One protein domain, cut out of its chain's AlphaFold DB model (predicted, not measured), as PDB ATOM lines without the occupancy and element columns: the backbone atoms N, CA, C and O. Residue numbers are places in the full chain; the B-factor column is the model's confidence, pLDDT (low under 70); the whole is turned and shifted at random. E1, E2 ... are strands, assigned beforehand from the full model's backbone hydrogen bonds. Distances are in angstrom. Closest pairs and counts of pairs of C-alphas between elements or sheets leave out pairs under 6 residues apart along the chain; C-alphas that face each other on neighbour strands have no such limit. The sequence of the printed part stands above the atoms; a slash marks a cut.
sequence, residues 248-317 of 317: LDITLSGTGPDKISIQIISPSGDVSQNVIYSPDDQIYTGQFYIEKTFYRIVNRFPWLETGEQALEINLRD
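Overview. This is residues 248 to 317 of the 317 residues of the protein "Subtilase family protein" of Paeniclostridium sordellii (strain ATCC 9714 / DSM 2141 / JCM 3814 / LMG 15708 / NCIMB 10717 / 211) (UniProt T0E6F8). With little regular structure, this domain is a wall of four antiparallel strands, with a long loop, residues 254 to 282, folded out and back over one face and the other face bare. The 70 printed residues hold no named helix and strands E1 to E4, 25 residues, all strand; the sheet order is E1, E4, E3, E2. It is a compact rod, radius of gyration of the C-alphas 12.8 A, spanning 42 by 19 by 17 A.

Along the chain. E1, residues 248 to 253, begins at C-alpha 248 (25.548, 14.723, -39.736) and spans 16.6 A. E2 is 283 to 287, 13.5 A. E3, 294 to 300, and E4, 310 to 316, each span 19.6 A; E4 ends at C-alpha 316 (25.466, 8.015, -39.895).

Arrangement. E1 and E4 are antiparallel (N 250 to O 313, 2.9 A). E2, E3 and E4 form a meander, each antiparallel to the one before, in two hairpins (N 297 to O 284, 2.8 A; N 300 to O 310, 2.8 A). With E1 beside E4, they make a Greek key.

Size, cuts and confidence. The printed part has no cut. The E1 to E2 link is long. Residues 302 to 307 are under pLDDT 70.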
ATOM      1  N   LEU A 248      24.841  13.439 -39.805       93.88
ATOM      2  CA  LEU A 248      25.548  14.723 -39.736       93.88
ATOM      3  C   LEU A 248      26.671  14.772 -40.774       93.88
ATOM      4  O   LEU A 248      27.462  13.836 -40.885       93.88
ATOM      5  N   ASP A 249      26.732  15.870 -41.523       93.50
ATOM      6  CA  ASP A 249      27.816  16.158 -42.460       93.50
ATOM      7  C   ASP A 249      28.596  17.376 -41.983       93.50
ATOM      8  O   ASP A 249      28.028  18.451 -41.810       93.50
ATOM      9  N   ILE A 250      29.902  17.207 -41.798       93.62
ATOM     10  CA  ILE A 250      30.814  18.264 -41.365       93.62
ATOM     11  C   ILE A 250      31.835  18.487 -42.478       93.62
ATOM     12  O   ILE A 250      32.377  17.534 -43.045       93.62
ATOM     13  N   THR A 251      32.106  19.751 -42.787       90.94
ATOM     14  CA  THR A 251      33.161  20.131 -43.727       90.94
ATOM     15  C   THR A 251      34.167  21.022 -43.046       90.94
ATOM     16  O   THR A 251      33.803  22.020 -42.431       90.94
ATOM     17  N   LEU A 252      35.436  20.645 -43.167       89.62
ATOM     18  CA  LEU A 252      36.555  21.449 -42.715       89.62
ATOM     19  C   LEU A 252      37.328  21.920 -43.939       89.62
ATOM     20  O   LEU A 252      37.753  21.110 -44.763       89.62
ATOM     21  N   SER A 253      37.532  23.227 -44.017       85.38
ATOM     22  CA  SER A 253      38.265  23.878 -45.095       85.38
ATOM     23  C   SER A 253      39.489  24.574 -44.511       85.38
ATOM     24  O   SER A 253      39.354  25.450 -43.656       85.38
ATOM     25  N   GLY A 254      40.682  24.184 -44.966       80.00
ATOM     26  CA  GLY A 254      41.905  24.952 -44.710       80.00
ATOM     27  C   GLY A 254      41.918  26.252 -45.518       80.00
ATOM     28  O   GLY A 254      41.066  26.446 -46.385       80.00
ATOM     29  N   THR A 255      42.881  27.138 -45.257       77.94
ATOM     30  CA  THR A 255      43.120  28.325 -46.094       77.94
ATOM     31  C   THR A 255      44.463  28.174 -46.802       77.94
ATOM     32  O   THR A 255      45.497  28.020 -46.162       77.94
ATOM     33  N   GLY A 256      44.475  28.218 -48.132       78.88
ATOM     34  CA  GLY A 256      45.702  28.082 -48.917       78.88
ATOM     35  C   GLY A 256      46.376  26.703 -48.757       78.88
ATOM     36  O   GLY A 256      45.696  25.678 -48.682       78.88
ATOM     37  N   PRO A 257      47.720  26.623 -48.722       80.31
ATOM     38  CA  PRO A 257      48.436  25.348 -48.747       80.31
ATOM     39  C   PRO A 257      48.325  24.545 -47.446       80.31
ATOM     40  O   PRO A 257      48.832  23.418 -47.416       80.31
ATOM     41  N   ASP A 258      47.680  25.089 -46.411       82.56
ATOM     42  CA  ASP A 258      47.538  24.475 -45.096       82.56
ATOM     43  C   ASP A 258      47.015  23.037 -45.190       82.56
ATOM     44  O   ASP A 258      46.206  22.677 -46.058       82.56
ATOM     45  N   LYS A 259      47.529  22.190 -44.293       85.38
ATOM     46  CA  LYS A 259      47.157  20.781 -44.197       85.38
ATOM     47  C   LYS A 259      46.679  20.472 -42.793       85.38
ATOM     48  O   LYS A 259      47.347  20.792 -41.815       85.38
ATOM     49  N   ILE A 260      45.512  19.850 -42.722       87.50
ATOM     50  CA  ILE A 260      44.811  19.531 -41.488       87.50
ATOM     51  C   ILE A 260      44.735  18.009 -41.385       87.50
ATOM     52  O   ILE A 260      44.295  17.331 -42.318       87.50
ATOM     53  N   SER A 261      45.170  17.485 -40.241       89.88
ATOM     54  CA  SER A 261      44.865  16.126 -39.802       89.88
ATOM     55  C   SER A 261      43.686  16.147 -38.843       89.88
ATOM     56  O   SER A 261      43.578  17.073 -38.038       89.88
ATOM     57  N   ILE A 262      42.836  15.126 -38.887       93.25
ATOM     58  CA  ILE A 262      41.655  15.045 -38.026       93.25
ATOM     59  C   ILE A 262      41.519  13.684 -37.362       93.25
ATOM     60  O   ILE A 262      41.833  12.640 -37.934       93.25
ATOM     61  N   GLN A 263      40.971  13.715 -36.156       94.94
ATOM     62  CA  GLN A 263      40.479  12.553 -35.443       94.94
ATOM     63  C   GLN A 263      39.155  12.935 -34.784       94.94
ATOM     64  O   GLN A 263      38.998  14.050 -34.295       94.94
ATOM     65  N   ILE A 264      38.195  12.017 -34.805       96.19
ATOM     66  CA  ILE A 264      36.880  12.193 -34.198       96.19
ATOM     67  C   ILE A 264      36.846  11.351 -32.930       96.19
ATOM     68  O   ILE A 264      37.263  10.193 -32.946       96.19
ATOM     69  N   ILE A 265      36.345  11.939 -31.851       96.25
ATOM     70  CA  ILE A 265      36.193  11.289 -30.552       96.25
ATOM     71  C   ILE A 265      34.695  11.223 -30.250       96.25
ATOM     72  O   ILE A 265      34.021  12.254 -30.272       96.25
ATOM     73  N   SER A 266      34.164  10.022 -30.015       95.62
ATOM     74  CA  SER A 266      32.763   9.822 -29.640       95.62
ATOM     75  C   SER A 266      32.501  10.286 -28.198       95.62
ATOM     76  O   SER A 266      33.442  10.392 -27.403       95.62
ATOM     77  N   PRO A 267      31.236  10.527 -27.808       95.06
ATOM     78  CA  PRO A 267      30.880  10.849 -26.426       95.06
ATOM     79  C   PRO A 267      31.362   9.821 -25.390       95.06
ATOM     80  O   PRO A 267      31.703  10.199 -24.269       95.06
ATOM     81  N   SER A 268      31.419   8.532 -25.744       95.94
ATOM     82  CA  SER A 268      31.959   7.475 -24.884       95.94
ATOM     83  C   SER A 268      33.490   7.395 -24.865       95.94
ATOM     84  O   SER A 268      34.045   6.620 -24.085       95.94
ATOM     85  N   GLY A 269      34.170   8.165 -25.718       95.38
ATOM     86  CA  GLY A 269      35.624   8.186 -25.853       95.38
ATOM     87  C   GLY A 269      36.196   7.213 -26.890       95.38
ATOM     88  O   GLY A 269      37.418   7.058 -26.924       95.38
ATOM     89  N   ASP A 270      35.372   6.574 -27.734       96.06
ATOM     90  CA  ASP A 270      35.903   5.827 -28.884       96.06
ATOM     91  C   ASP A 270      36.509   6.815 -29.888       96.06
ATOM     92  O   ASP A 270      35.982   7.905 -30.112       96.06
ATOM     93  N   VAL A 271      37.615   6.436 -30.527       96.31
ATOM     94  CA  VAL A 271      38.345   7.312 -31.453       96.31
ATOM     95  C   VAL A 271      38.330   6.767 -32.873       96.31
ATOM     96  O   VAL A 271      38.495   5.567 -33.104       96.31
ATOM     97  N   SER A 272      38.164   7.655 -33.851       96.44
ATOM     98  CA  SER A 272      38.330   7.306 -35.259       96.44
ATOM     99  C   SER A 272      39.800   7.049 -35.594       96.44
ATOM    100  O   SER A 272      40.720   7.374 -34.831       96.44
ATOM    101  N   GLN A 273      40.041   6.539 -36.802       93.81
ATOM    102  CA  GLN A 273      41.367   6.615 -37.411       93.81
ATOM    103  C   GLN A 273      41.851   8.075 -37.431       93.81
ATOM    104  O   GLN A 273      41.051   8.988 -37.652       93.81
ATOM    105  N   ASN A 274      43.149   8.283 -37.189       92.38
ATOM    106  CA  ASN A 274      43.782   9.582 -37.390       92.38
ATOM    107  C   ASN A 274      43.994   9.782 -38.893       92.38
ATOM    108  O   ASN A 274      44.814   9.092 -39.503       92.38
ATOM    109  N   VAL A 275      43.219  10.685 -39.485       91.50
ATOM    110  CA  VAL A 275      43.259  10.973 -40.915       91.50
ATOM    111  C   VAL A 275      44.239  12.107 -41.144       91.50
ATOM    112  O   VAL A 275      43.980  13.256 -40.794       91.50
ATOM    113  N   ILE A 276      45.371  11.768 -41.747       87.94
ATOM    114  CA  ILE A 276      46.388  12.720 -42.182       87.94
ATOM    115  C   ILE A 276      46.240  13.005 -43.676       87.94
ATOM    116  O   ILE A 276      45.566  12.280 -44.410       87.94
ATOM    117  N   TYR A 277      46.888  14.069 -44.142       83.25
ATOM    118  CA  TYR A 277      47.005  14.320 -45.572       83.25
ATOM    119  C   TYR A 277      47.680  13.137 -46.285       83.25
ATOM    120  O   TYR A 277      48.776  12.724 -45.903       83.25
ATOM    121  N   SER A 278      47.041  12.651 -47.349       79.00
ATOM    122  CA  SER A 278      47.600  11.700 -48.310       79.00
ATOM    123  C   SER A 278      47.153  12.115 -49.717       79.00
ATOM    124  O   SER A 278      46.003  12.530 -49.875       79.00
ATOM    125  N   PRO A 279      48.031  12.069 -50.736       75.38
ATOM    126  CA  PRO A 279      47.675  12.362 -52.122       75.38
ATOM    127  C   PRO A 279      46.978  11.155 -52.777       75.38
ATOM    128  O   PRO A 279      47.445  10.626 -53.786       75.38
ATOM    129  N   ASP A 280      45.887  10.690 -52.173       78.88
ATOM    130  CA  ASP A 280      45.058   9.588 -52.654       78.88
ATOM    131  C   ASP A 280      43.565   9.887 -52.448       78.88
ATOM    132  O   ASP A 280      43.183  10.839 -51.772       78.88
ATOM    133  N   ASP A 281      42.717   9.048 -53.045       80.19
ATOM    134  CA  ASP A 281      41.265   9.081 -52.850       80.19
ATOM    135  C   ASP A 281      40.839   8.145 -51.702       80.19
ATOM    136  O   ASP A 281      39.774   7.517 -51.752       80.19
ATOM    137  N   GLN A 282      41.692   7.966 -50.682       88.44
ATOM    138  CA  GLN A 282      41.399   7.037 -49.600       88.44
ATOM    139  C   GLN A 282      40.182   7.509 -48.798       88.44
ATOM    140  O   GLN A 282      40.108   8.630 -48.290       88.44
ATOM    141  N   ILE A 283      39.221   6.599 -48.653       92.62
ATOM    142  CA  ILE A 283      38.042   6.788 -47.818       92.62
ATOM    143  C   ILE A 283      38.302   6.076 -46.494       92.62
ATOM    144  O   ILE A 283      38.426   4.851 -46.452       92.62
ATOM    145  N   TYR A 284      38.360   6.840 -45.409       94.62
ATOM    146  CA  TYR A 284      38.555   6.305 -44.067       94.62
ATOM    147  C   TYR A 284      37.191   6.039 -43.444       94.62
ATOM    148  O   TYR A 284      36.385   6.956 -43.284       94.62
ATOM    149  N   THR A 285      36.916   4.785 -43.104       96.69
ATOM    150  CA  THR A 285      35.642   4.380 -42.507       96.69
ATOM    151  C   THR A 285      35.846   3.623 -41.206       96.69
ATOM    152  O   THR A 285      36.912   3.060 -40.940       96.69
ATOM    153  N   GLY A 286      34.805   3.614 -40.385       96.75
ATOM    154  CA  GLY A 286      34.740   2.825 -39.167       96.75
ATOM    155  C   GLY A 286      33.417   3.037 -38.448       96.75
ATOM    156  O   GLY A 286      32.485   3.626 -38.998       96.75
ATOM    157  N   GLN A 287      33.339   2.535 -37.224       96.88
ATOM    158  CA  GLN A 287      32.150   2.620 -36.390       96.88
ATOM    159  C   GLN A 287      32.565   2.904 -34.947       96.88
ATOM    160  O   GLN A 287      33.523   2.305 -34.459       96.88
ATOM    161  N   PHE A 288      31.840   3.799 -34.281       96.56
ATOM    162  CA  PHE A 288      31.884   3.958 -32.831       96.56
ATOM    163  C   PHE A 288      30.963   2.907 -32.214       96.56
ATOM    164  O   PHE A 288      29.780   2.843 -32.550       96.56
ATOM    165  N   TYR A 289      31.492   2.012 -31.380       92.19
ATOM    166  CA  TYR A 289      30.774   0.777 -31.045       92.19
ATOM    167  C   TYR A 289      29.650   0.991 -30.034       92.19
ATOM    168  O   TYR A 289      28.630   0.299 -30.100       92.19
ATOM    169  N   ILE A 290      29.833   1.928 -29.101       93.81
ATOM    170  CA  ILE A 290      28.844   2.228 -28.063       93.81
ATOM    171  C   ILE A 290      27.673   3.009 -28.664       93.81
ATOM    172  O   ILE A 290      26.522   2.612 -28.482       93.81
ATOM    173  N   GLU A 291      27.960   4.064 -29.427       93.44
ATOM    174  CA  GLU A 291      26.955   4.883 -30.112       93.44
ATOM    175  C   GLU A 291      26.330   4.173 -31.319       93.44
ATOM    176  O   GLU A 291      25.231   4.520 -31.736       93.44
ATOM    177  N   LYS A 292      27.009   3.153 -31.862       94.62
ATOM    178  CA  LYS A 292      26.684   2.454 -33.118       94.62
ATOM    179  C   LYS A 292      26.757   3.323 -34.375       94.62
ATOM    180  O   LYS A 292      26.485   2.802 -35.452       94.62
ATOM    181  N   THR A 293      27.226   4.559 -34.270       94.94
ATOM    182  CA  THR A 293      27.389   5.492 -35.386       94.94
ATOM    183  C   THR A 293      28.558   5.096 -36.293       94.94
ATOM    184  O   THR A 293      29.694   4.907 -35.846       94.94
ATOM    185  N   PHE A 294      28.300   5.016 -37.595       97.00
ATOM    186  CA  PHE A 294      29.311   4.867 -38.635       97.00
ATOM    187  C   PHE A 294      29.903   6.223 -39.009       97.00
ATOM    188  O   PHE A 294      29.180   7.205 -39.185       97.00
ATOM    189  N   TYR A 295      31.220   6.265 -39.203       97.00
ATOM    190  CA  TYR A 295      31.896   7.432 -39.757       97.00
ATOM    191  C   TYR A 295      32.505   7.122 -41.121       97.00
ATOM    192  O   TYR A 295      33.016   6.029 -41.383       97.00
ATOM    193  N   ARG A 296      32.488   8.135 -41.983       96.69
ATOM    194  CA  ARG A 296      33.218   8.187 -43.246       96.69
ATOM    195  C   ARG A 296      33.929   9.528 -43.329       96.69
ATOM    196  O   ARG A 296      33.283  10.564 -43.234       96.69
ATOM    197  N   ILE A 297      35.238   9.500 -43.527       94.81
ATOM    198  CA  ILE A 297      36.080  10.684 -43.661       94.81
ATOM    199  C   ILE A 297      36.769  10.626 -45.021       94.81
ATOM    200  O   ILE A 297      37.373   9.610 -45.374       94.81
ATOM    201  N   VAL A 298      36.672  11.713 -45.780       90.62
ATOM    202  CA  VAL A 298      37.307  11.849 -47.092       90.62
ATOM    203  C   VAL A 298      38.095  13.134 -47.159       90.62
ATOM    204  O   VAL A 298      37.594  14.206 -46.823       90.62
ATOM    205  N   ASN A 299      39.323  13.003 -47.642       86.50
ATOM    206  CA  ASN A 299      40.156  14.126 -48.008       86.50
ATOM    207  C   ASN A 299      39.932  14.458 -49.484       86.50
ATOM    208  O   ASN A 299      40.006  13.572 -50.331       86.50
ATOM    209  N   ARG A 300      39.616  15.713 -49.795       79.56
ATOM    210  CA  ARG A 300      39.376  16.175 -51.161       79.56
ATOM    211  C   ARG A 300      40.241  17.378 -51.491       79.56
ATOM    212  O   ARG A 300      40.491  18.241 -50.652       79.56
ATOM    213  N   PHE A 301      40.573  17.467 -52.774       73.88
ATOM    214  CA  PHE A 301      41.166  18.644 -53.409       73.88
ATOM    215  C   PHE A 301      40.216  19.120 -54.503       73.88
ATOM    216  O   PHE A 301      40.477  18.901 -55.685       73.88
ATOM    217  N   PRO A 302      39.068  19.706 -54.124       63.56
ATOM    218  CA  PRO A 302      38.080  20.142 -55.106       63.56
ATOM    219  C   PRO A 302      38.634  21.228 -56.046       63.56
ATOM    220  O   PRO A 302      38.107  21.415 -57.138       63.56
ATOM    221  N   TRP A 303      39.724  21.903 -55.658       63.31
ATOM    222  CA  TRP A 303      40.289  23.046 -56.369       63.31
ATOM    223  C   TRP A 303      41.677  22.731 -56.942       63.31
ATOM    224  O   TRP A 303      42.676  22.703 -56.220       63.31
ATOM    225  N   LEU A 304      41.747  22.538 -58.262       53.19
ATOM    226  CA  LEU A 304      43.006  22.284 -58.974       53.19
ATOM    227  C   LEU A 304      43.947  23.500 -58.978       53.19
ATOM    228  O   LEU A 304      45.162  23.323 -58.986       53.19
ATOM    229  N   GLU A 305      43.405  24.722 -58.962       52.81
ATOM    230  CA  GLU A 305      44.207  25.953 -59.046       52.81
ATOM    231  C   GLU A 305      44.824  26.367 -57.705       52.81
ATOM    232  O   GLU A 305      45.932  26.904 -57.681       52.81
ATOM    233  N   THR A 306      44.138  26.106 -56.588       67.50
ATOM    234  CA  THR A 306      44.587  26.545 -55.257       67.50
ATOM    235  C   THR A 306      45.217  25.425 -54.422       67.50
ATOM    236  O   THR A 306      45.966  25.714 -53.490       67.50
ATOM    237  N   GLY A 307      44.972  24.148 -54.755       67.62
ATOM    238  CA  GLY A 307      45.549  22.995 -54.044       67.62
ATOM    239  C   GLY A 307      45.078  22.863 -52.590       67.62
ATOM    240  O   GLY A 307      45.749  22.241 -51.755       67.62
ATOM    241  N   GLU A 308      43.948  23.490 -52.272       77.62
ATOM    242  CA  GLU A 308      43.431  23.587 -50.915       77.62
ATOM    243  C   GLU A 308      42.730  22.304 -50.490       77.62
ATOM    244  O   GLU A 308      42.013  21.665 -51.263       77.62
ATOM    245  N   GLN A 309      42.951  21.940 -49.231       82.38
ATOM    246  CA  GLN A 309      42.374  20.747 -48.640       82.38
ATOM    247  C   GLN A 309      40.945  21.024 -48.160       82.38
ATOM    248  O   GLN A 309      40.713  21.982 -47.416       82.38
ATOM    249  N   ALA A 310      40.018  20.139 -48.518       85.12
ATOM    250  CA  ALA A 310      38.695  20.045 -47.916       85.12
ATOM    251  C   ALA A 310      38.509  18.647 -47.315       85.12
ATOM    252  O   ALA A 310      38.706  17.640 -47.994       85.12
ATOM    253  N   LEU A 311      38.126  18.576 -46.044       89.06
ATOM    254  CA  LEU A 311      37.780  17.322 -45.380       89.06
ATOM    255  C   LEU A 311      36.267  17.228 -45.245       89.06
ATOM    256  O   LEU A 311      35.624  18.125 -44.702       89.06
ATOM    257  N   GLU A 312      35.707  16.122 -45.719       91.50
ATOM    258  CA  GLU A 312      34.303  15.769 -45.538       91.50
ATOM    259  C   GLU A 312      34.197  14.654 -44.507       91.50
ATOM    260  O   GLU A 312      34.790  13.587 -44.671       91.50
ATOM    261  N   ILE A 313      33.411  14.893 -43.463       94.88
ATOM    262  CA  ILE A 313      33.079  13.911 -42.438       94.88
ATOM    263  C   ILE A 313      31.584  13.637 -42.534       94.88
ATOM    264  O   ILE A 313      30.774  14.556 -42.443       94.88
ATOM    265  N   ASN A 314      31.216  12.372 -42.685       96.06
ATOM    266  CA  ASN A 314      29.839  11.908 -42.654       96.06
ATOM    267  C   ASN A 314      29.667  10.985 -41.446       96.06
ATOM    268  O   ASN A 314      30.320   9.944 -41.375       96.06
ATOM    269  N   LEU A 315      28.786  11.358 -40.523       95.94
ATOM    270  CA  LEU A 315      28.338  10.527 -39.407       95.94
ATOM    271  C   LEU A 315      26.930  10.017 -39.714       95.94
ATOM    272  O   LEU A 315      26.088  10.794 -40.178       95.94
ATOM    273  N   ARG A 316      26.705   8.717 -39.538       94.12
ATOM    274  CA  ARG A 316      25.466   8.015 -39.895       94.12
ATOM    275  C   ARG A 316      25.106   7.031 -38.788       94.12
ATOM    276  O   ARG A 316      25.968   6.232 -38.421       94.12
ATOM    277  N   ASP A 317      23.877   7.082 -38.292       82.75
ATOM    278  CA  ASP A 317      23.357   6.102 -37.324       82.75
ATOM    279  C   ASP A 317      22.883   4.790 -37.977       82.75
ATOM    280  O   ASP A 317      22.533   4.797 -39.185       82.75
TER     281      ASP A 317